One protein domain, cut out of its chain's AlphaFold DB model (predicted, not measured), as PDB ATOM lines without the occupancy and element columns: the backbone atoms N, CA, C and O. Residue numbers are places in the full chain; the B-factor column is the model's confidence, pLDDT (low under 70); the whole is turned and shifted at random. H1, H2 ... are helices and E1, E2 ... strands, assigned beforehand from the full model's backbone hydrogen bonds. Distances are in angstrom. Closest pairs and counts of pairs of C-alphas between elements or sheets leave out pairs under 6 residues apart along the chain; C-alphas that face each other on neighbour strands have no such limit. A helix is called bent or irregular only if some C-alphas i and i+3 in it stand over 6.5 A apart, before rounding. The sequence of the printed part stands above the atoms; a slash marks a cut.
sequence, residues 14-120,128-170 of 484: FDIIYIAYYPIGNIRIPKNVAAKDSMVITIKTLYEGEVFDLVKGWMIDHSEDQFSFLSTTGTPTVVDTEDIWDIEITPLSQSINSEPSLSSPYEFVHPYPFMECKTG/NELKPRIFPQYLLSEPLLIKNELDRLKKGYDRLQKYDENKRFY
ATOM      1  N   PHE A  14      40.406 -19.889 -26.361       84.69
ATOM      2  CA  PHE A  14      39.380 -20.778 -25.809       84.69
ATOM      3  C   PHE A  14      39.147 -20.598 -24.301       84.69
ATOM      4  O   PHE A  14      38.120 -21.046 -23.804       84.69
ATOM      5  N   ASP A  15      40.054 -19.917 -23.594       87.50
ATOM      6  CA  ASP A  15      39.907 -19.606 -22.167       87.50
ATOM      7  C   ASP A  15      39.111 -18.306 -21.936       87.50
ATOM      8  O   ASP A  15      38.804 -17.947 -20.798       87.50
ATOM      9  N   ILE A  16      38.765 -17.579 -23.005       86.94
ATOM     10  CA  ILE A  16      37.988 -16.339 -22.932       86.94
ATOM     11  C   ILE A  16      36.501 -16.694 -22.866       86.94
ATOM     12  O   ILE A  16      35.888 -17.063 -23.865       86.94
ATOM     13  N   ILE A  17      35.921 -16.558 -21.672       86.88
ATOM     14  CA  ILE A  17      34.512 -16.885 -21.404       86.88
ATOM     15  C   ILE A  17      33.585 -15.715 -21.781       86.88
ATOM     16  O   ILE A  17      32.449 -15.936 -22.191       86.88
ATOM     17  N   TYR A  18      34.058 -14.471 -21.658       87.12
ATOM     18  CA  TYR A  18      33.343 -13.272 -22.101       87.12
ATOM     19  C   TYR A  18      34.296 -12.095 -22.356       87.12
ATOM     20  O   TYR A  18      35.394 -12.044 -21.803       87.12
ATOM     21  N   ILE A  19      33.856 -11.126 -23.165       88.69
ATOM     22  CA  ILE A  19      34.521  -9.830 -23.389       88.69
ATOM     23  C   ILE A  19      33.537  -8.716 -23.024       88.69
ATOM     24  O   ILE A  19      32.397  -8.730 -23.481       88.69
ATOM     25  N   ALA A  20      33.963  -7.752 -22.210       88.12
ATOM     26  CA  ALA A  20      33.138  -6.619 -21.796       88.12
ATOM     27  C   ALA A  20      33.803  -5.288 -22.168       88.12
ATOM     28  O   ALA A  20      34.998  -5.108 -21.937       88.12
ATOM     29  N   TYR A  21      33.018  -4.354 -22.707       86.62
ATOM     30  CA  TYR A  21      33.489  -3.033 -23.123       86.62
ATOM     31  C   TYR A  21      33.072  -1.974 -22.113       86.62
ATOM     32  O   TYR A  21      31.885  -1.806 -21.820       86.62
ATOM     33  N   TYR A  22      34.060  -1.235 -21.618       82.88
ATOM     34  CA  TYR A  22      33.875  -0.134 -20.683       82.88
ATOM     35  C   TYR A  22      34.204   1.186 -21.388       82.88
ATOM     36  O   TYR A  22      35.300   1.311 -21.937       82.88
ATOM     37  N   PRO A  23      33.295   2.174 -21.387       76.88
ATOM     38  CA  PRO A  23      33.531   3.467 -22.015       76.88
ATOM     39  C   PRO A  23      34.471   4.297 -21.133       76.88
ATOM     40  O   PRO A  23      34.095   4.735 -20.045       76.88
ATOM     41  N   ILE A  24      35.704   4.517 -21.582       72.81
ATOM     42  CA  ILE A  24      36.695   5.313 -20.847       72.81
ATOM     43  C   ILE A  24      37.340   6.291 -21.826       72.81
ATOM     44  O   ILE A  24      37.781   5.885 -22.896       72.81
ATOM     45  N   GLY A  25      37.392   7.577 -21.467       62.47
ATOM     46  CA  GLY A  25      37.972   8.613 -22.329       62.47
ATOM     47  C   GLY A  25      39.502   8.590 -22.370       62.47
ATOM     48  O   GLY A  25      40.083   8.653 -23.442       62.47
ATOM     49  N   ASN A  26      40.159   8.473 -21.212       64.00
ATOM     50  CA  ASN A  26      41.617   8.383 -21.105       64.00
ATOM     51  C   ASN A  26      41.995   7.293 -20.101       64.00
ATOM     52  O   ASN A  26      41.541   7.317 -18.954       64.00
ATOM     53  N   ILE A  27      42.855   6.366 -20.520       65.00
ATOM     54  CA  ILE A  27      43.398   5.316 -19.655       65.00
ATOM     55  C   ILE A  27      44.843   5.687 -19.337       65.00
ATOM     56  O   ILE A  27      45.693   5.732 -20.219       65.00
ATOM     57  N   ARG A  28      45.150   5.935 -18.061       61.69
ATOM     58  CA  ARG A  28      46.544   6.090 -17.627       61.69
ATOM     59  C   ARG A  28      47.196   4.710 -17.600       61.69
ATOM     60  O   ARG A  28      46.850   3.907 -16.741       61.69
ATOM     61  N   ILE A  29      48.113   4.441 -18.529       58.72
ATOM     62  CA  ILE A  29      48.883   3.189 -18.561       58.72
ATOM     63  C   ILE A  29      49.932   3.239 -17.434       58.72
ATOM     64  O   ILE A  29      50.750   4.166 -17.430       58.72
ATOM     65  N   PRO A  30      49.924   2.301 -16.466       55.62
ATOM     66  CA  PRO A  30      50.876   2.335 -15.362       55.62
ATOM     67  C   PRO A  30      52.316   2.049 -15.783       55.62
ATOM     68  O   PRO A  30      52.603   1.460 -16.822       55.62
ATOM     69  N   LYS A  31      53.208   2.466 -14.885       55.06
ATOM     70  CA  LYS A  31      54.652   2.710 -15.020       55.06
ATOM     71  C   LYS A  31      55.526   1.621 -15.653       55.06
ATOM     72  O   LYS A  31      56.675   1.909 -15.954       55.06
ATOM     73  N   ASN A  32      55.046   0.390 -15.800       50.34
ATOM     74  CA  ASN A  32      55.880  -0.744 -16.180       50.34
ATOM     75  C   ASN A  32      55.154  -1.636 -17.183       50.34
ATOM     76  O   ASN A  32      54.705  -2.724 -16.840       50.34
ATOM     77  N   VAL A  33      55.124  -1.225 -18.451       52.31
ATOM     78  CA  VAL A  33      54.955  -2.212 -19.520       52.31
ATOM     79  C   VAL A  33      56.272  -2.982 -19.620       52.31
ATOM     80  O   VAL A  33      57.171  -2.621 -20.379       52.31
ATOM     81  N   ALA A  34      56.425  -4.009 -18.777       50.50
ATOM     82  CA  ALA A  34      57.542  -4.949 -18.808       50.50
ATOM     83  C   ALA A  34      57.382  -5.870 -20.023       50.50
ATOM     84  O   ALA A  34      57.099  -7.059 -19.921       50.50
ATOM     85  N   ALA A  35      57.514  -5.288 -21.204       53.12
ATOM     86  CA  ALA A  35      57.310  -5.966 -22.460       53.12
ATOM     87  C   ALA A  35      58.646  -6.358 -23.080       53.12
ATOM     88  O   ALA A  35      59.053  -5.823 -24.108       53.12
ATOM     89  N   LYS A  36      59.297  -7.371 -22.503       51.91
ATOM     90  CA  LYS A  36      59.982  -8.304 -23.400       51.91
ATOM     91  C   LYS A  36      58.869  -8.862 -24.295       51.91
ATOM     92  O   LYS A  36      57.944  -9.467 -23.774       51.91
ATOM     93  N   ASP A  37      58.904  -8.550 -25.589       58.84
ATOM     94  CA  ASP A  37      58.034  -9.099 -26.648       58.84
ATOM     95  C   ASP A  37      56.755  -8.315 -27.024       58.84
ATOM     96  O   ASP A  37      55.996  -8.783 -27.872       58.84
ATOM     97  N   SER A  38      56.504  -7.107 -26.496       72.00
ATOM     98  CA  SER A  38      55.451  -6.256 -27.092       72.00
ATOM     99  C   SER A  38      55.958  -5.550 -28.333       72.00
ATOM    100  O   SER A  38      56.997  -4.892 -28.285       72.00
ATOM    101  N   MET A  39      55.183  -5.634 -29.408       80.19
ATOM    102  CA  MET A  39      55.385  -4.822 -30.598       80.19
ATOM    103  C   MET A  39      54.652  -3.492 -30.432       80.19
ATOM    104  O   MET A  39      53.453  -3.470 -30.147       80.19
ATOM    105  N   VAL A  40      55.378  -2.392 -30.611       86.38
ATOM    106  CA  VAL A  40      54.823  -1.042 -30.704       86.38
ATOM    107  C   VAL A  40      54.821  -0.623 -32.162       86.38
ATOM    108  O   VAL A  40      55.801  -0.834 -32.880       86.38
ATOM    109  N   ILE A  41      53.710  -0.026 -32.578       91.38
ATOM    110  CA  ILE A  41      53.504   0.488 -33.925       91.38
ATOM    111  C   ILE A  41      53.712   1.999 -33.873       91.38
ATOM    112  O   ILE A  41      53.052   2.695 -33.097       91.38
ATOM    113  N   THR A  42      54.635   2.496 -34.689       94.31
ATOM    114  CA  THR A  42      54.806   3.924 -34.960       94.31
ATOM    115  C   THR A  42      54.226   4.213 -36.336       94.31
ATOM    116  O   THR A  42      54.663   3.614 -37.316       94.31
ATOM    117  N   ILE A  43      53.258   5.120 -36.416       95.25
ATOM    118  CA  ILE A  43      52.751   5.658 -37.679       95.25
ATOM    119  C   ILE A  43      53.350   7.040 -37.876       95.25
ATOM    120  O   ILE A  43      53.306   7.868 -36.963       95.25
ATOM    121  N   LYS A  44      53.873   7.296 -39.071       95.31
ATOM    122  CA  LYS A  44      54.399   8.600 -39.463       95.31
ATOM    123  C   LYS A  44      53.536   9.213 -40.551       95.31
ATOM    124  O   LYS A  44      52.988   8.490 -41.378       95.31
ATOM    125  N   THR A  45      53.462  10.536 -40.568       94.06
ATOM    126  CA  THR A  45      52.740  11.324 -41.569       94.06
ATOM    127  C   THR A  45      53.675  12.313 -42.258       94.06
ATOM    128  O   THR A  45      54.750  12.621 -41.737       94.06
ATOM    129  N   LEU A  46      53.279  12.797 -43.434       89.31
ATOM    130  CA  LEU A  46      54.011  13.807 -44.191       89.31
ATOM    131  C   LEU A  46      53.323  15.165 -44.014       89.31
ATOM    132  O   LEU A  46      52.202  15.357 -44.475       89.31
ATOM    133  N   TYR A  47      54.012  16.121 -43.395       84.56
ATOM    134  CA  TYR A  47      53.525  17.489 -43.212       84.56
ATOM    135  C   TYR A  47      54.583  18.484 -43.694       84.56
ATOM    136  O   TYR A  47      55.739  18.411 -43.292       84.56
ATOM    137  N   GLU A  48      54.206  19.380 -44.610       80.94
ATOM    138  CA  GLU A  48      55.104  20.383 -45.219       80.94
ATOM    139  C   GLU A  48      56.426  19.815 -45.794       80.94
ATOM    140  O   GLU A  48      57.440  20.503 -45.870       80.94
ATOM    141  N   GLY A  49      56.415  18.557 -46.250       77.12
ATOM    142  CA  GLY A  49      57.583  17.875 -46.826       77.12
ATOM    143  C   GLY A  49      58.497  17.190 -45.802       77.12
ATOM    144  O   GLY A  49      59.444  16.498 -46.193       77.12
ATOM    145  N   GLU A  50      58.195  17.317 -44.511       86.06
ATOM    146  CA  GLU A  50      58.873  16.618 -43.424       86.06
ATOM    147  C   GLU A  50      58.016  15.469 -42.881       86.06
ATOM    148  O   GLU A  50      56.788  15.485 -42.943       86.06
ATOM    149  N   VAL A  51      58.687  14.423 -42.395       89.31
ATOM    150  CA  VAL A  51      58.030  13.215 -41.885       89.31
ATOM    151  C   VAL A  51      58.031  13.278 -40.366       89.31
ATOM    152  O   VAL A  51      59.101  13.343 -39.760       89.31
ATOM    153  N   PHE A  52      56.843  13.238 -39.768       91.81
ATOM    154  CA  PHE A  52      56.642  13.327 -38.324       91.81
ATOM    155  C   PHE A  52      55.953  12.079 -37.785       91.81
ATOM    156  O   PHE A  52      55.091  11.506 -38.451       91.81
ATOM    157  N   ASP A  53      56.291  11.691 -36.559       91.56
ATOM    158  CA  ASP A  53      55.585  10.630 -35.845       91.56
ATOM    159  C   ASP A  53      54.181  11.129 -35.462       91.56
ATOM    160  O   ASP A  53      54.035  12.047 -34.655       91.56
ATOM    161  N   LEU A  54      53.149  10.519 -36.045       91.50
ATOM    162  CA  LEU A  54      51.748  10.849 -35.783       91.50
ATOM    163  C   LEU A  54      51.249  10.149 -34.514       91.50
ATOM    164  O   LEU A  54      50.610  10.758 -33.659       91.50
ATOM    165  N   VAL A  55      51.559   8.859 -34.374       91.62
ATOM    166  CA  VAL A  55      51.248   8.087 -33.169       91.62
ATOM    167  C   VAL A  55      52.268   6.978 -32.963       91.62
ATOM    168  O   VAL A  55      52.740   6.354 -33.910       91.62
ATOM    169  N   LYS A  56      52.575   6.703 -31.697       90.38
ATOM    170  CA  LYS A  56      53.359   5.549 -31.264       90.38
ATOM    171  C   LYS A  56      52.577   4.810 -30.189       90.38
ATOM    172  O   LYS A  56      52.284   5.395 -29.146       90.38
ATOM    173  N   GLY A  57      52.211   3.555 -30.434       88.00
ATOM    174  CA  GLY A  57      51.338   2.820 -29.520       88.00
ATOM    175  C   GLY A  57      50.879   1.451 -30.012       88.00
ATOM    176  O   GLY A  57      51.521   0.822 -30.853       88.00
ATOM    177  N   TRP A  58      49.754   0.991 -29.466       87.31
ATOM    178  CA  TRP A  58      49.121  -0.285 -29.806       87.31
ATOM    179  C   TRP A  58      47.793  -0.051 -30.510       87.31
ATOM    180  O   TRP A  58      47.004   0.782 -30.068       87.31
ATOM    181  N   MET A  59      47.514  -0.805 -31.572       89.88
ATOM    182  CA  MET A  59      46.216  -0.738 -32.240       89.88
ATOM    183  C   MET A  59      45.138  -1.321 -31.315       89.88
ATOM    184  O   MET A  59      45.244  -2.458 -30.846       89.88
ATOM    185  N   ILE A  60      44.102  -0.538 -31.040       87.81
ATOM    186  CA  ILE A  60      42.970  -0.939 -30.196       87.81
ATOM    187  C   ILE A  60      41.723  -1.240 -31.017       87.81
ATOM    188  O   ILE A  60      40.915  -2.061 -30.597       87.81
ATOM    189  N   ASP A  61      41.582  -0.611 -32.185       89.56
ATOM    190  CA  ASP A  61      40.461  -0.841 -33.087       89.56
ATOM    191  C   ASP A  61      40.818  -0.451 -34.528       89.56
ATOM    192  O   ASP A  61      41.843   0.189 -34.772       89.56
ATOM    193  N   HIS A  62      39.980  -0.837 -35.487       93.50
ATOM    194  CA  HIS A  62      40.111  -0.426 -36.883       93.50
ATOM    195  C   HIS A  62      38.771  -0.472 -37.627       93.50
ATOM    196  O   HIS A  62      37.875  -1.257 -37.294       93.50
ATOM    197  N   SER A  63      38.685   0.330 -38.683       91.19
ATOM    198  CA  SER A  63      37.667   0.283 -39.731       91.19
ATOM    199  C   SER A  63      38.342   0.068 -41.095       91.19
ATOM    200  O   SER A  63      39.515  -0.315 -41.167       91.19
ATOM    201  N   GLU A  64      37.611   0.245 -42.196       85.81
ATOM    202  CA  GLU A  64      38.215   0.190 -43.533       85.81
ATOM    203  C   GLU A  64      39.213   1.335 -43.734       85.81
ATOM    204  O   GLU A  64      40.354   1.059 -44.116       85.81
ATOM    205  N   ASP A  65      38.838   2.549 -43.329       89.69
ATOM    206  CA  ASP A  65      39.591   3.773 -43.617       89.69
ATOM    207  C   ASP A  65      40.399   4.304 -42.430       89.69
ATOM    208  O   ASP A  65      41.223   5.195 -42.622       89.69
ATOM    209  N   GLN A  66      40.201   3.768 -41.219       94.44
ATOM    210  CA  GLN A  66      40.795   4.304 -39.990       94.44
ATOM    211  C   GLN A  66      41.386   3.224 -39.088       94.44
ATOM    212  O   GLN A  66      40.891   2.096 -39.005       94.44
ATOM    213  N   PHE A  67      42.408   3.608 -38.331       94.06
ATOM    214  CA  PHE A  67      42.974   2.819 -37.245       94.06
ATOM    215  C   PHE A  67      42.941   3.614 -35.946       94.06
ATOM    216  O   PHE A  67      43.359   4.769 -35.892       94.06
ATOM    217  N   SER A  68      42.492   2.971 -34.875       91.88
ATOM    218  CA  SER A  68      42.507   3.541 -33.534       91.88
ATOM    219  C   SER A  68      43.683   2.965 -32.763       91.88
ATOM    220  O   SER A  68      43.837   1.746 -32.654       91.88
ATOM    221  N   PHE A  69      44.487   3.841 -32.177       90.12
ATOM    222  CA  PHE A  69      45.661   3.499 -31.390       90.12
ATOM    223  C   PHE A  69      45.510   3.979 -29.953       90.12
ATOM    224  O   PHE A  69      45.010   5.069 -29.695       90.12
ATOM    225  N   LEU A  70      46.004   3.183 -29.012       85.31
ATOM    226  CA  LEU A  70      46.330   3.632 -27.669       85.31
ATOM    227  C   LEU A  70      47.804   4.024 -27.657       85.31
ATOM    228  O   LEU A  70      48.676   3.158 -27.778       85.31
ATOM    229  N   SER A  71      48.080   5.320 -27.534       83.00
ATOM    230  CA  SER A  71      49.445   5.840 -27.517       83.00
ATOM    231  C   SER A  71      50.226   5.346 -26.295       83.00
ATOM    232  O   SER A  71      49.660   4.970 -25.263       83.00
ATOM    233  N   THR A  72      51.554   5.438 -26.352       76.94
ATOM    234  CA  THR A  72      52.417   5.170 -25.191       76.94
ATOM    235  C   THR A  72      52.176   6.124 -24.014       76.94
ATOM    236  O   THR A  72      52.620   5.837 -22.907       76.94
ATOM    237  N   THR A  73      51.483   7.249 -24.224       73.06
ATOM    238  CA  THR A  73      51.088   8.195 -23.165       73.06
ATOM    239  C   THR A  73      49.696   7.902 -22.589       73.06
ATOM    240  O   THR A  73      49.282   8.569 -21.641       73.06
ATOM    241  N   GLY A  74      48.983   6.892 -23.108       72.56
ATOM    242  CA  GLY A  74      47.648   6.496 -22.644       72.56
ATOM    243  C   GLY A  74      46.489   7.267 -23.284       72.56
ATOM    244  O   GLY A  74      45.352   7.179 -22.818       72.56
ATOM    245  N   THR A  75      46.760   8.026 -24.347       79.31
ATOM    246  CA  THR A  75      45.735   8.754 -25.102       79.31
ATOM    247  C   THR A  75      45.255   7.919 -26.290       79.31
ATOM    248  O   THR A  75      46.091   7.436 -27.061       79.31
ATOM    249  N   PRO A  76      43.937   7.743 -26.479       81.56
ATOM    250  CA  PRO A  76      43.417   7.175 -27.710       81.56
ATOM    251  C   PRO A  76      43.577   8.183 -28.856       81.56
ATOM    252  O   PRO A  76      43.245   9.360 -28.714       81.56
ATOM    253  N   THR A  77      44.087   7.724 -29.992       88.06
ATOM    254  CA  THR A  77      44.298   8.530 -31.198       88.06
ATOM    255  C   THR A  77      43.776   7.759 -32.400       88.06
ATOM    256  O   THR A  77      44.085   6.579 -32.556       88.06
ATOM    257  N   VAL A  78      42.978   8.417 -33.235       91.88
ATOM    258  CA  VAL A  78      42.486   7.859 -34.498       91.88
ATOM    259  C   VAL A  78      43.371   8.383 -35.618       91.88
ATOM    260  O   VAL A  78      43.729   9.558 -35.618       91.88
ATOM    261  N   VAL A  79      43.748   7.497 -36.532       93.25
ATOM    262  CA  VAL A  79      44.576   7.800 -37.694       93.25
ATOM    263  C   VAL A  79      43.849   7.342 -38.946       93.25
ATOM    264  O   VAL A  79      43.493   6.163 -39.055       93.25
ATOM    265  N   ASP A  80      43.667   8.258 -39.890       92.62
ATOM    266  CA  ASP A  80      43.146   7.937 -41.211       92.62
ATOM    267  C   ASP A  80      44.218   7.212 -42.034       92.62
ATOM    268  O   ASP A  80      45.407   7.528 -41.990       92.62
ATOM    269  N   THR A  81      43.802   6.216 -42.813       90.50
ATOM    270  CA  THR A  81      44.684   5.462 -43.721       90.50
ATOM    271  C   THR A  81      45.392   6.357 -44.734       90.50
ATOM    272  O   THR A  81      46.465   6.001 -45.220       90.50
ATOM    273  N   GLU A  82      44.802   7.508 -45.051       88.31
ATOM    274  CA  GLU A  82      45.353   8.492 -45.977       88.31
ATOM    275  C   GLU A  82      46.525   9.281 -45.394       88.31
ATOM    276  O   GLU A  82      47.404   9.686 -46.152       88.31
ATOM    277  N   ASP A  83      46.578   9.420 -44.067       91.62
ATOM    278  CA  ASP A  83      47.625  10.157 -43.355       91.62
ATOM    279  C   ASP A  83      48.886   9.316 -43.116       91.62
ATOM    280  O   ASP A  83      49.911   9.830 -42.658       91.62
ATOM    281  N   ILE A  84      48.820   8.013 -43.406       93.50
ATOM    282  CA  ILE A  84      49.919   7.072 -43.208       93.50
ATOM    283  C   ILE A  84      50.963   7.261 -44.311       93.50
ATOM    284  O   ILE A  84      50.799   6.805 -45.445       93.50
ATOM    285  N   TRP A  85      52.083   7.878 -43.941       94.12
ATOM    286  CA  TRP A  85      53.265   8.004 -44.787       94.12
ATOM    287  C   TRP A  85      54.273   6.866 -44.602       94.12
ATOM    288  O   TRP A  85      54.899   6.415 -45.556       94.12
ATOM    289  N   ASP A  86      54.455   6.405 -43.370       94.19
ATOM    290  CA  ASP A  86      55.354   5.301 -43.039       94.19
ATOM    291  C   ASP A  86      54.850   4.594 -41.775       94.19
ATOM    292  O   ASP A  86      54.109   5.167 -40.971       94.19
ATOM    293  N   ILE A  87      55.237   3.335 -41.614       94.25
ATOM    294  CA  ILE A  87      54.863   2.489 -40.480       94.25
ATOM    295  C   ILE A  87      56.112   1.785 -40.000       94.25
ATOM    296  O   ILE A  87      56.842   1.230 -40.807       94.25
ATOM    297  N   GLU A  88      56.346   1.741 -38.696       93.19
ATOM    298  CA  GLU A  88      57.403   0.928 -38.107       93.19
ATOM    299  C   GLU A  88      56.835   0.055 -36.997       93.19
ATOM    300  O   GLU A  88      56.204   0.550 -36.062       93.19
ATOM    301  N   ILE A  89      57.096  -1.249 -37.077       90.88
ATOM    302  CA  ILE A  89      56.740  -2.204 -36.030       90.88
ATOM    303  C   ILE A  89      58.028  -2.619 -35.330       90.88
ATOM    304  O   ILE A  89      58.877  -3.300 -35.904       90.88
ATOM    305  N   THR A  90      58.197  -2.181 -34.084       86.69
ATOM    306  CA  THR A  90      59.424  -2.429 -33.317       86.69
ATOM    307  C   THR A  90      59.118  -3.081 -31.974       86.69
ATOM    308  O   THR A  90      58.098  -2.767 -31.354       86.69
ATOM    309  N   PRO A  91      59.988  -3.985 -31.488       80.44
ATOM    310  CA  PRO A  91      59.869  -4.477 -30.128       80.44
ATOM    311  C   PRO A  91      60.120  -3.326 -29.150       80.44
ATOM    312  O   PRO A  91      60.999  -2.488 -29.371       80.44
ATOM    313  N   LEU A  92      59.371  -3.293 -28.049       71.69
ATOM    314  CA  LEU A  92      59.563  -2.298 -27.002       71.69
ATOM    315  C   LEU A  92      60.954  -2.481 -26.363       71.69
ATOM    316  O   LEU A  92      61.184  -3.388 -25.568       71.69
ATOM    317  N   SER A  93      61.905  -1.627 -26.740       58.59
ATOM    318  CA  SER A  93      63.319  -1.748 -26.364       58.59
ATOM    319  C   SER A  93      63.645  -1.186 -24.976       58.59
ATOM    320  O   SER A  93      64.667  -1.553 -24.394       58.59
ATOM    321  N   GLN A  94      62.788  -0.324 -24.421       57.09
ATOM    322  CA  GLN A  94      62.928   0.257 -23.083       57.09
ATOM    323  C   GLN A  94      61.563   0.350 -22.397       57.09
ATOM    324  O   GLN A  94      60.559   0.662 -23.037       57.09
ATOM    325  N   SER A  95      61.530   0.105 -21.084       57.31
ATOM    326  CA  SER A  95      60.350   0.361 -20.256       57.31
ATOM    327  C   SER A  95      59.939   1.828 -20.400       57.31
ATOM    328  O   SER A  95      60.755   2.726 -20.178       57.31
ATOM    329  N   ILE A  96      58.687   2.075 -20.787       56.78
ATOM    330  CA  ILE A  96      58.152   3.432 -20.923       56.78
ATOM    331  C   ILE A  96      58.072   4.045 -19.521       56.78
ATOM    332  O   ILE A  96      57.226   3.663 -18.718       56.78
ATOM    333  N   ASN A  97      58.960   4.996 -19.228       45.44
ATOM    334  CA  ASN A  97      58.943   5.750 -17.979       45.44
ATOM    335  C   ASN A  97      57.883   6.856 -18.067       45.44
ATOM    336  O   ASN A  97      58.183   7.978 -18.468       45.44
ATOM    337  N   SER A  98      56.645   6.543 -17.696       48.59
ATOM    338  CA  SER A  98      55.622   7.549 -17.397       48.59
ATOM    339  C   SER A  98      55.658   7.939 -15.911       48.59
ATOM    340  O   SER A  98      56.163   7.203 -15.052       48.59
ATOM    341  N   GLU A  99      55.157   9.135 -15.581       46.25
ATOM    342  CA  GLU A  99      54.953   9.543 -14.187       46.25
ATOM    343  C   GLU A  99      54.058   8.528 -13.451       46.25
ATOM    344  O   GLU A  99      53.163   7.936 -14.057       46.25
ATOM    345  N   PRO A 100      54.301   8.274 -12.150       40.78
ATOM    346  CA  PRO A 100      53.585   7.243 -11.408       40.78
ATOM    347  C   PRO A 100      52.072   7.480 -11.467       40.78
ATOM    348  O   PRO A 100      51.563   8.451 -10.906       40.78
ATOM    349  N   SER A 101      51.335   6.567 -12.106       46.44
ATOM    350  CA  SER A 101      49.885   6.555 -11.977       46.44
ATOM    351  C   SER A 101      49.546   6.174 -10.537       46.44
ATOM    352  O   SER A 101      49.712   5.019 -10.133       46.44
ATOM    353  N   LEU A 102      49.045   7.134  -9.759       46.62
ATOM    354  CA  LEU A 102      48.165   6.811  -8.639       46.62
ATOM    355  C   LEU A 102      47.092   5.833  -9.142       46.62
ATOM    356  O   LEU A 102      46.666   5.940 -10.294       46.62
ATOM    357  N   SER A 103      46.708   4.875  -8.292       54.09
ATOM    358  CA  SER A 103      45.678   3.855  -8.541       54.09
ATOM    359  C   SER A 103      44.572   4.342  -9.485       54.09
ATOM    360  O   SER A 103      44.126   5.479  -9.301       54.09
ATOM    361  N   SER A 104      44.100   3.492 -10.414       56.94
ATOM    362  CA  SER A 104      43.008   3.824 -11.350       56.94
ATOM    363  C   SER A 104      41.954   4.707 -10.661       56.94
ATOM    364  O   SER A 104      41.459   4.313  -9.593       56.94
ATOM    365  N   PRO A 105      41.628   5.892 -11.212       63.59
ATOM    366  CA  PRO A 105      40.617   6.770 -10.628       63.59
ATOM    367  C   PRO A 105      39.209   6.160 -10.708       63.59
ATOM    368  O   PRO A 105      38.284   6.696 -10.111       63.59
ATOM    369  N   TYR A 106      39.051   5.038 -11.417       71.12
ATOM    370  CA  TYR A 106      37.780   4.368 -11.655       71.12
ATOM    371  C   TYR A 106      37.689   3.022 -10.938       71.12
ATOM    372  O   TYR A 106      38.673   2.278 -10.861       71.12
ATOM    373  N   GLU A 107      36.481   2.702 -10.480       75.81
ATOM    374  CA  GLU A 107      36.083   1.366 -10.032       75.81
ATOM    375  C   GLU A 107      35.288   0.684 -11.161       75.81
ATOM    376  O   GLU A 107      34.214   1.147 -11.548       75.81
ATOM    377  N   PHE A 108      35.818  -0.402 -11.730       76.69
ATOM    378  CA  PHE A 108      35.135  -1.147 -12.792       76.69
ATOM    379  C   PHE A 108      34.126  -2.123 -12.195       76.69
ATOM    380  O   PHE A 108      34.498  -3.057 -11.482       76.69
ATOM    381  N   VAL A 109      32.848  -1.921 -12.511       80.69
ATOM    382  CA  VAL A 109      31.777  -2.825 -12.083       80.69
ATOM    383  C   VAL A 109      31.835  -4.088 -12.925       80.69
ATOM    384  O   VAL A 109      31.927  -4.015 -14.149       80.69
ATOM    385  N   HIS A 110      31.775  -5.251 -12.284       81.25
ATOM    386  CA  HIS A 110      31.777  -6.531 -12.980       81.25
ATOM    387  C   HIS A 110      30.606  -6.624 -13.988       81.25
ATOM    388  O   HIS A 110      29.506  -6.162 -13.680       81.25
ATOM    389  N   PRO A 111      30.785  -7.231 -15.177       80.44
ATOM    390  CA  PRO A 111      29.735  -7.254 -16.200       80.44
ATOM    391  C   PRO A 111      28.518  -8.110 -15.844       80.44
ATOM    392  O   PRO A 111      27.424  -7.860 -16.342       80.44
ATOM    393  N   TYR A 112      28.688  -9.092 -14.961       78.12
ATOM    394  CA  TYR A 112      27.569  -9.820 -14.365       78.12
ATOM    395  C   TYR A 112      27.074  -9.132 -13.083       78.12
ATOM    396  O   TYR A 112      27.889  -8.954 -12.178       78.12
ATOM    397  N   PRO A 113      25.759  -8.856 -12.946       66.44
ATOM    398  CA  PRO A 113      25.179  -8.125 -11.809       66.44
ATOM    399  C   PRO A 113      25.423  -8.730 -10.418       66.44
ATOM    400  O   PRO A 113      25.250  -8.040  -9.420       66.44
ATOM    401  N   PHE A 114      25.779 -10.016 -10.345       68.94
ATOM    402  CA  PHE A 114      25.903 -10.781  -9.095       68.94
ATOM    403  C   PHE A 114      27.327 -11.260  -8.802       68.94
ATOM    404  O   PHE A 114      27.529 -12.055  -7.889       68.94
ATOM    405  N   MET A 115      28.307 -10.831  -9.594       67.94
ATOM    406  CA  MET A 115      29.712 -11.145  -9.350       67.94
ATOM    407  C   MET A 115      30.450  -9.863  -8.989       67.94
ATOM    408  O   MET A 115      30.180  -8.810  -9.555       67.94
ATOM    409  N   GLU A 116      31.373  -9.949  -8.041       64.00
ATOM    410  CA  GLU A 116      32.197  -8.818  -7.625       64.00
ATOM    411  C   GLU A 116      33.619  -9.010  -8.152       64.00
ATOM    412  O   GLU A 116      34.192 -10.102  -8.086       64.00
ATOM    413  N   CYS A 117      34.204  -7.943  -8.696       60.91
ATOM    414  CA  CYS A 117      35.631  -7.925  -8.987       60.91
ATOM    415  C   CYS A 117      36.371  -8.003  -7.648       60.91
ATOM    416  O   CYS A 117      36.193  -7.125  -6.807       60.91
ATOM    417  N   LYS A 118      37.207  -9.027  -7.440       58.97
ATOM    418  CA  LYS A 118      38.058  -9.104  -6.243       58.97
ATOM    419  C   LYS A 118      39.024  -7.919  -6.245       58.97
ATOM    420  O   LYS A 118      40.035  -7.945  -6.945       58.97
ATOM    421  N   THR A 119      38.717  -6.870  -5.491       54.12
ATOM    422  CA  THR A 119      39.642  -5.764  -5.258       54.12
ATOM    423  C   THR A 119      40.698  -6.248  -4.270       54.12
ATOM    424  O   THR A 119      40.387  -6.734  -3.188       54.12
ATOM    425  N   GLY A 120      41.972  -6.180  -4.655       45.19
ATOM    426  CA  GLY A 120      43.108  -6.685  -3.871       45.19
ATOM    427  C   GLY A 120      43.412  -5.920  -2.574       45.19
ATOM    428  O   GLY A 120      44.563  -5.873  -2.160       45.19
ATOM    429  N   ASN A 128      37.341   6.338   2.324       42.41
ATOM    430  CA  ASN A 128      36.556   6.096   1.116       42.41
ATOM    431  C   ASN A 128      36.396   7.401   0.320       42.41
ATOM    432  O   ASN A 128      35.373   8.079   0.421       42.41
ATOM    433  N   GLU A 129      37.378   7.751  -0.503       48.44
ATOM    434  CA  GLU A 129      37.074   8.508  -1.710       48.44
ATOM    435  C   GLU A 129      36.291   7.567  -2.632       48.44
ATOM    436  O   GLU A 129      36.829   6.592  -3.157       48.44
ATOM    437  N   LEU A 130      34.982   7.812  -2.753       57.81
ATOM    438  CA  LEU A 130      34.090   7.118  -3.682       57.81
ATOM    439  C   LEU A 130      34.624   7.302  -5.105       57.81
ATOM    440  O   LEU A 130      34.368   8.319  -5.750       57.81
ATOM    441  N   LYS A 131      35.381   6.318  -5.591       68.06
ATOM    442  CA  LYS A 131      35.826   6.301  -6.980       68.06
ATOM    443  C   LYS A 131      34.601   6.178  -7.892       68.06
ATOM    444  O   LYS A 131      33.733   5.345  -7.625       68.06
ATOM    445  N   PRO A 132      34.495   6.983  -8.960       73.75
ATOM    446  CA  PRO A 132      33.420   6.840  -9.930       73.75
ATOM    447  C   PRO A 132      33.390   5.418 -10.508       73.75
ATOM    448  O   PRO A 132      34.405   4.897 -10.983       73.75
ATOM    449  N   ARG A 133      32.205   4.800 -10.454       80.56
ATOM    450  CA  ARG A 133      31.942   3.461 -10.985       80.56
ATOM    451  C   ARG A 133      31.682   3.516 -12.482       80.56
ATOM    452  O   ARG A 133      30.826   4.278 -12.927       80.56
ATOM    453  N   ILE A 134      32.378   2.677 -13.245       79.88
ATOM    454  CA  ILE A 134      32.148   2.513 -14.683       79.88
ATOM    455  C   ILE A 134      31.449   1.179 -14.916       79.88
ATOM    456  O   ILE A 134      31.939   0.123 -14.513       79.88
ATOM    457  N   PHE A 135      30.303   1.246 -15.587       82.81
ATOM    458  CA  PHE A 135      29.524   0.082 -15.986       82.81
ATOM    459  C   PHE A 135      29.883  -0.334 -17.416       82.81
ATOM    460  O   PHE A 135      30.158   0.535 -18.251       82.81
ATOM    461  N   PRO A 136      29.868  -1.641 -17.722       85.88
ATOM    462  CA  PRO A 136      30.073  -2.100 -19.084       85.88
ATOM    463  C   PRO A 136      28.868  -1.725 -19.946       85.88
ATOM    464  O   PRO A 136      27.722  -1.875 -19.527       85.88
ATOM    465  N   GLN A 137      29.129  -1.253 -21.163       85.25
ATOM    466  CA  GLN A 137      28.084  -0.936 -22.143       85.25
ATOM    467  C   GLN A 137      27.714  -2.140 -23.006       85.25
ATOM    468  O   GLN A 137      26.595  -2.225 -23.506       85.25
ATOM    469  N   TYR A 138      28.655  -3.064 -23.187       85.56
ATOM    470  CA  TYR A 138      28.485  -4.208 -24.067       85.56
ATOM    471  C   TYR A 138      29.185  -5.438 -23.495       85.56
ATOM    472  O   TYR A 138      30.296  -5.331 -22.971       85.56
ATOM    473  N   LEU A 139      28.525  -6.594 -23.589       88.25
ATOM    474  CA  LEU A 139      29.021  -7.883 -23.118       88.25
ATOM    475  C   LEU A 139      28.858  -8.919 -24.229       88.25
ATOM    476  O   LEU A 139      27.747  -9.218 -24.657       88.25
ATOM    477  N   LEU A 140      29.976  -9.498 -24.644       89.12
ATOM    478  CA  LEU A 140      30.043 -10.646 -25.531       89.12
ATOM    479  C   LEU A 140      30.238 -11.900 -24.686       89.12
ATOM    480  O   LEU A 140      31.320 -12.106 -24.143       89.12
ATOM    481  N   SER A 141      29.206 -12.730 -24.572       86.62
ATOM    482  CA  SER A 141      29.249 -14.005 -23.840       86.62
ATOM    483  C   SER A 141      29.168 -15.233 -24.752       86.62
ATOM    484  O   SER A 141      29.473 -16.342 -24.322       86.62
ATOM    485  N   GLU A 142      28.768 -15.062 -26.015       89.62
ATOM    486  CA  GLU A 142      28.676 -16.164 -26.973       89.62
ATOM    487  C   GLU A 142      30.040 -16.460 -27.621       89.62
ATOM    488  O   GLU A 142      30.644 -15.553 -28.208       89.62
ATOM    489  N   PRO A 143      30.512 -17.724 -27.629       87.62
ATOM    490  CA  PRO A 143      31.816 -18.082 -28.193       87.62
ATOM    491  C   PRO A 143      32.014 -17.674 -29.660       87.62
ATOM    492  O   PRO A 143      33.117 -17.296 -30.054       87.62
ATOM    493  N   LEU A 144      30.956 -17.731 -30.478       88.62
ATOM    494  CA  LEU A 144      31.016 -17.322 -31.886       88.62
ATOM    495  C   LEU A 144      31.219 -15.811 -32.039       88.62
ATOM    496  O   LEU A 144      32.020 -15.391 -32.871       88.62
ATOM    497  N   LEU A 145      30.544 -14.999 -31.220       89.56
ATOM    498  CA  LEU A 145      30.701 -13.545 -31.244       89.56
ATOM    499  C   LEU A 145      32.080 -13.126 -30.722       89.56
ATOM    500  O   LEU A 145      32.732 -12.288 -31.340       89.56
ATOM    501  N   ILE A 146      32.560 -13.767 -29.650       89.06
ATOM    502  CA  ILE A 146      33.922 -13.574 -29.126       89.06
ATOM    503  C   ILE A 146      34.954 -13.881 -30.216       89.06
ATOM    504  O   ILE A 146      35.865 -13.090 -30.452       89.06
ATOM    505  N   LYS A 147      34.802 -15.010 -30.920       90.38
ATOM    506  CA  LYS A 147      35.689 -15.372 -32.029       90.38
ATOM    507  C   LYS A 147      35.665 -14.317 -33.135       90.38
ATOM    508  O   LYS A 147      36.732 -13.873 -33.547       90.38
ATOM    509  N   ASN A 148      34.478 -13.925 -33.599       90.94
ATOM    510  CA  ASN A 148      34.333 -12.944 -34.675       90.94
ATOM    511  C   ASN A 148      34.997 -11.612 -34.318       90.94
ATOM    512  O   ASN A 148      35.667 -11.024 -35.161       90.94
ATOM    513  N   GLU A 149      34.870 -11.169 -33.069       90.44
ATOM    514  CA  GLU A 149      35.486  -9.930 -32.603       90.44
ATOM    515  C   GLU A 149      37.016 -10.027 -32.515       90.44
ATOM    516  O   GLU A 149      37.732  -9.130 -32.960       90.44
ATOM    517  N   LEU A 150      37.551 -11.146 -32.020       90.31
ATOM    518  CA  LEU A 150      38.999 -11.376 -32.000       90.31
ATOM    519  C   LEU A 150      39.587 -11.525 -33.410       90.31
ATOM    520  O   LEU A 150      40.712 -11.085 -33.656       90.31
ATOM    521  N   ASP A 151      38.853 -12.146 -34.335       92.06
ATOM    522  CA  ASP A 151      39.253 -12.268 -35.739       92.06
ATOM    523  C   ASP A 151      39.171 -10.911 -36.457       92.06
ATOM    524  O   ASP A 151      40.069 -10.581 -37.233       92.06
ATOM    525  N   ARG A 152      38.171 -10.078 -36.130       92.94
ATOM    526  CA  ARG A 152      38.082  -8.680 -36.573       92.94
ATOM    527  C   ARG A 152      39.314  -7.901 -36.120       92.94
ATOM    528  O   ARG A 152      40.033  -7.380 -36.963       92.94
ATOM    529  N   LEU A 153      39.625  -7.875 -34.823       89.94
ATOM    530  CA  LEU A 153      40.810  -7.173 -34.308       89.94
ATOM    531  C   LEU A 153      42.111  -7.693 -34.930       89.94
ATOM    532  O   LEU A 153      42.982  -6.901 -35.293       89.94
ATOM    533  N   LYS A 154      42.235  -9.013 -35.114       91.06
ATOM    534  CA  LYS A 154      43.391  -9.603 -35.793       91.06
ATOM    535  C   LYS A 154      43.528  -9.101 -37.236       91.06
ATOM    536  O   LYS A 154      44.637  -8.763 -37.632       91.06
ATOM    537  N   LYS A 155      42.430  -8.984 -37.991       94.00
ATOM    538  CA  LYS A 155      42.446  -8.453 -39.366       94.00
ATOM    539  C   LYS A 155      43.083  -7.059 -39.436       94.00
ATOM    540  O   LYS A 155      43.835  -6.794 -40.369       94.00
ATOM    541  N   GLY A 156      42.822  -6.189 -38.459       92.50
ATOM    542  CA  GLY A 156      43.445  -4.863 -38.386       92.50
ATOM    543  C   GLY A 156      44.964  -4.929 -38.202       92.50
ATOM    544  O   GLY A 156      45.703  -4.275 -38.936       92.50
ATOM    545  N   TYR A 157      45.435  -5.785 -37.291       91.31
ATOM    546  CA  TYR A 157      46.868  -6.021 -37.085       91.31
ATOM    547  C   TYR A 157      47.534  -6.622 -38.327       91.31
ATOM    548  O   TYR A 157      48.580  -6.136 -38.750       91.31
ATOM    549  N   ASP A 158      46.905  -7.625 -38.948       93.44
ATOM    550  CA  ASP A 158      47.402  -8.264 -40.170       93.44
ATOM    551  C   ASP A 158      47.506  -7.241 -41.326       93.44
ATOM    552  O   ASP A 158      48.446  -7.297 -42.119       93.44
ATOM    553  N   ARG A 159      46.588  -6.259 -41.410       93.25
ATOM    554  CA  ARG A 159      46.669  -5.147 -42.381       93.25
ATOM    555  C   ARG A 159      47.883  -4.250 -42.133       93.25
ATOM    556  O   ARG A 159      48.625  -3.991 -43.076       93.25
ATOM    557  N   LEU A 160      48.107  -3.802 -40.895       93.56
ATOM    558  CA  LEU A 160      49.264  -2.958 -40.552       93.56
ATOM    559  C   LEU A 160      50.591  -3.693 -40.767       93.56
ATOM    560  O   LEU A 160      51.546  -3.108 -41.270       93.56
ATOM    561  N   GLN A 161      50.636  -4.988 -40.450       93.19
ATOM    562  CA  GLN A 161      51.798  -5.823 -40.736       93.19
ATOM    563  C   GLN A 161      52.047  -5.930 -42.246       93.19
ATOM    564  O   GLN A 161      53.175  -5.744 -42.693       93.19
ATOM    565  N   LYS A 162      50.997  -6.152 -43.046       93.31
ATOM    566  CA  LYS A 162      51.113  -6.175 -44.509       93.31
ATOM    567  C   LYS A 162      51.642  -4.849 -45.059       93.31
ATOM    568  O   LYS A 162      52.437  -4.868 -45.993       93.31
ATOM    569  N   TYR A 163      51.235  -3.713 -44.493       94.06
ATOM    570  CA  TYR A 163      51.778  -2.405 -44.866       94.06
ATOM    571  C   TYR A 163      53.273  -2.284 -44.530       94.06
ATOM    572  O   TYR A 163      54.044  -1.882 -45.399       94.06
ATOM    573  N   ASP A 164      53.706  -2.691 -43.330       94.00
ATOM    574  CA  ASP A 164      55.127  -2.675 -42.935       94.00
ATOM    575  C   ASP A 164      55.998  -3.620 -43.788       94.00
ATOM    576  O   ASP A 164      57.134  -3.292 -44.139       94.00
ATOM    577  N   GLU A 165      55.460  -4.774 -44.182       93.38
ATOM    578  CA  GLU A 165      56.128  -5.707 -45.091       93.38
ATOM    579  C   GLU A 165      56.213  -5.141 -46.517       93.38
ATOM    580  O   GLU A 165      57.282  -5.157 -47.137       93.38
ATOM    581  N   ASN A 166      55.100  -4.608 -47.030       94.94
ATOM    582  CA  ASN A 166      55.007  -4.119 -48.400       94.94
ATOM    583  C   ASN A 166      55.761  -2.813 -48.630       94.94
ATOM    584  O   ASN A 166      56.231  -2.619 -49.748       94.94
ATOM    585  N   LYS A 167      55.913  -1.935 -47.627       94.25
ATOM    586  CA  LYS A 167      56.555  -0.618 -47.805       94.25
ATOM    587  C   LYS A 167      57.932  -0.703 -48.466       94.25
ATOM    588  O   LYS A 167      58.333   0.195 -49.188       94.25
ATOM    589  N   ARG A 168      58.646  -1.822 -48.292       95.00
ATOM    590  CA  ARG A 168      59.958  -2.077 -48.913       95.00
ATOM    591  C   ARG A 168      59.916  -2.146 -50.437       95.00
ATOM    592  O   ARG A 168      60.967  -2.096 -51.057       95.00
ATOM    593  N   PHE A 169      58.741  -2.299 -51.036       96.19
ATOM    594  CA  PHE A 169      58.542  -2.396 -52.481       96.19
ATOM    595  C   PHE A 169      57.858  -1.164 -53.077       96.19
ATOM    596  O   PHE A 169      57.480  -1.174 -54.252       96.19
ATOM    597  N   TYR A 170      57.654  -0.130 -52.263       95.81
ATOM    598  CA  TYR A 170      56.992   1.099 -52.654       95.81
ATOM    599  C   TYR A 170      57.879   2.290 -52.276       95.81
ATOM    600  O   TYR A 170      58.311   2.386 -51.131       95.81
TER     601      TYR A 170
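This is residues 14 to 120 and 128 to 170 of the 484 residues of an uncharacterized protein of Candidatus Lambdaproteobacteria bacterium (UniProt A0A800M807). A strongly twisted five-stranded sheet has one long helix, H1, over one face, and H1 reaches past the sheet to a small two-stranded pair, E1 and E7. Long unnamed stretches join these regions: residues 22 to 38 link E1 to E2, and residues 92 to 120 lead away from E6. The printed part has 150 residues, with seven named strands, then H1; the class is mixed, with under half of the residues in named elements. The larger sheet's order is E5 E4 E3 E2 E6, antiparallel. The whole is only just loose, close to compact, with a radius of gyration of the C-alphas of 17.9 A and spans of 55 by 40 by 29 A.

Find C-alpha 19 at (34.521, -9.830, -23.389), where E1, residues 19 to 21, begins. Go on to E2, residues 39 to 47, 25.7 A long, and E3, residues 50 to 62, 26.2 A, which bends by 96 degrees at residue 59. E4 is residues 66 to 71, E5 76 to 80, E6 86 to 91 and E7 138 to 140. H1, residues 143 to 169, runs 39.4 A to C-alpha 169 at (58.542, -2.396, -52.481); it is only just irregular, C-alphas 165 and 168 being 6.52 A apart.

E2 to E5 form a meander, each strand the antiparallel neighbour of the one before; look for N 43 and O 55 at 2.8 A, N 60 and O 68 at 2.8 A, and N 69 and O 77 at 2.8 A. E6 pairs with E2 at N 40 and O 90, 2.8 A. H1 is on this sheet at a height of 9.9 A, along the strands; its closest C-alphas to E3 are Gly 156 and His 62, 5.7 A. E1 and E7 are antiparallel, with N 19 and O 140 at 2.9 A. In H1, 21 of 23 O i to N i+4 pairs are within hydrogen-bond range.

The farthest C-alphas, of Asn 128 and Phe 169, are 58.6 A apart. Residues 121 to 127 are not printed, a gap of 15.2 A between C-alphas 120 and 128. The link E1 to E2 is long. Confidence is under 70 at residues 25 to 37, 93 to 105, 113 to 120 and 128 to 131.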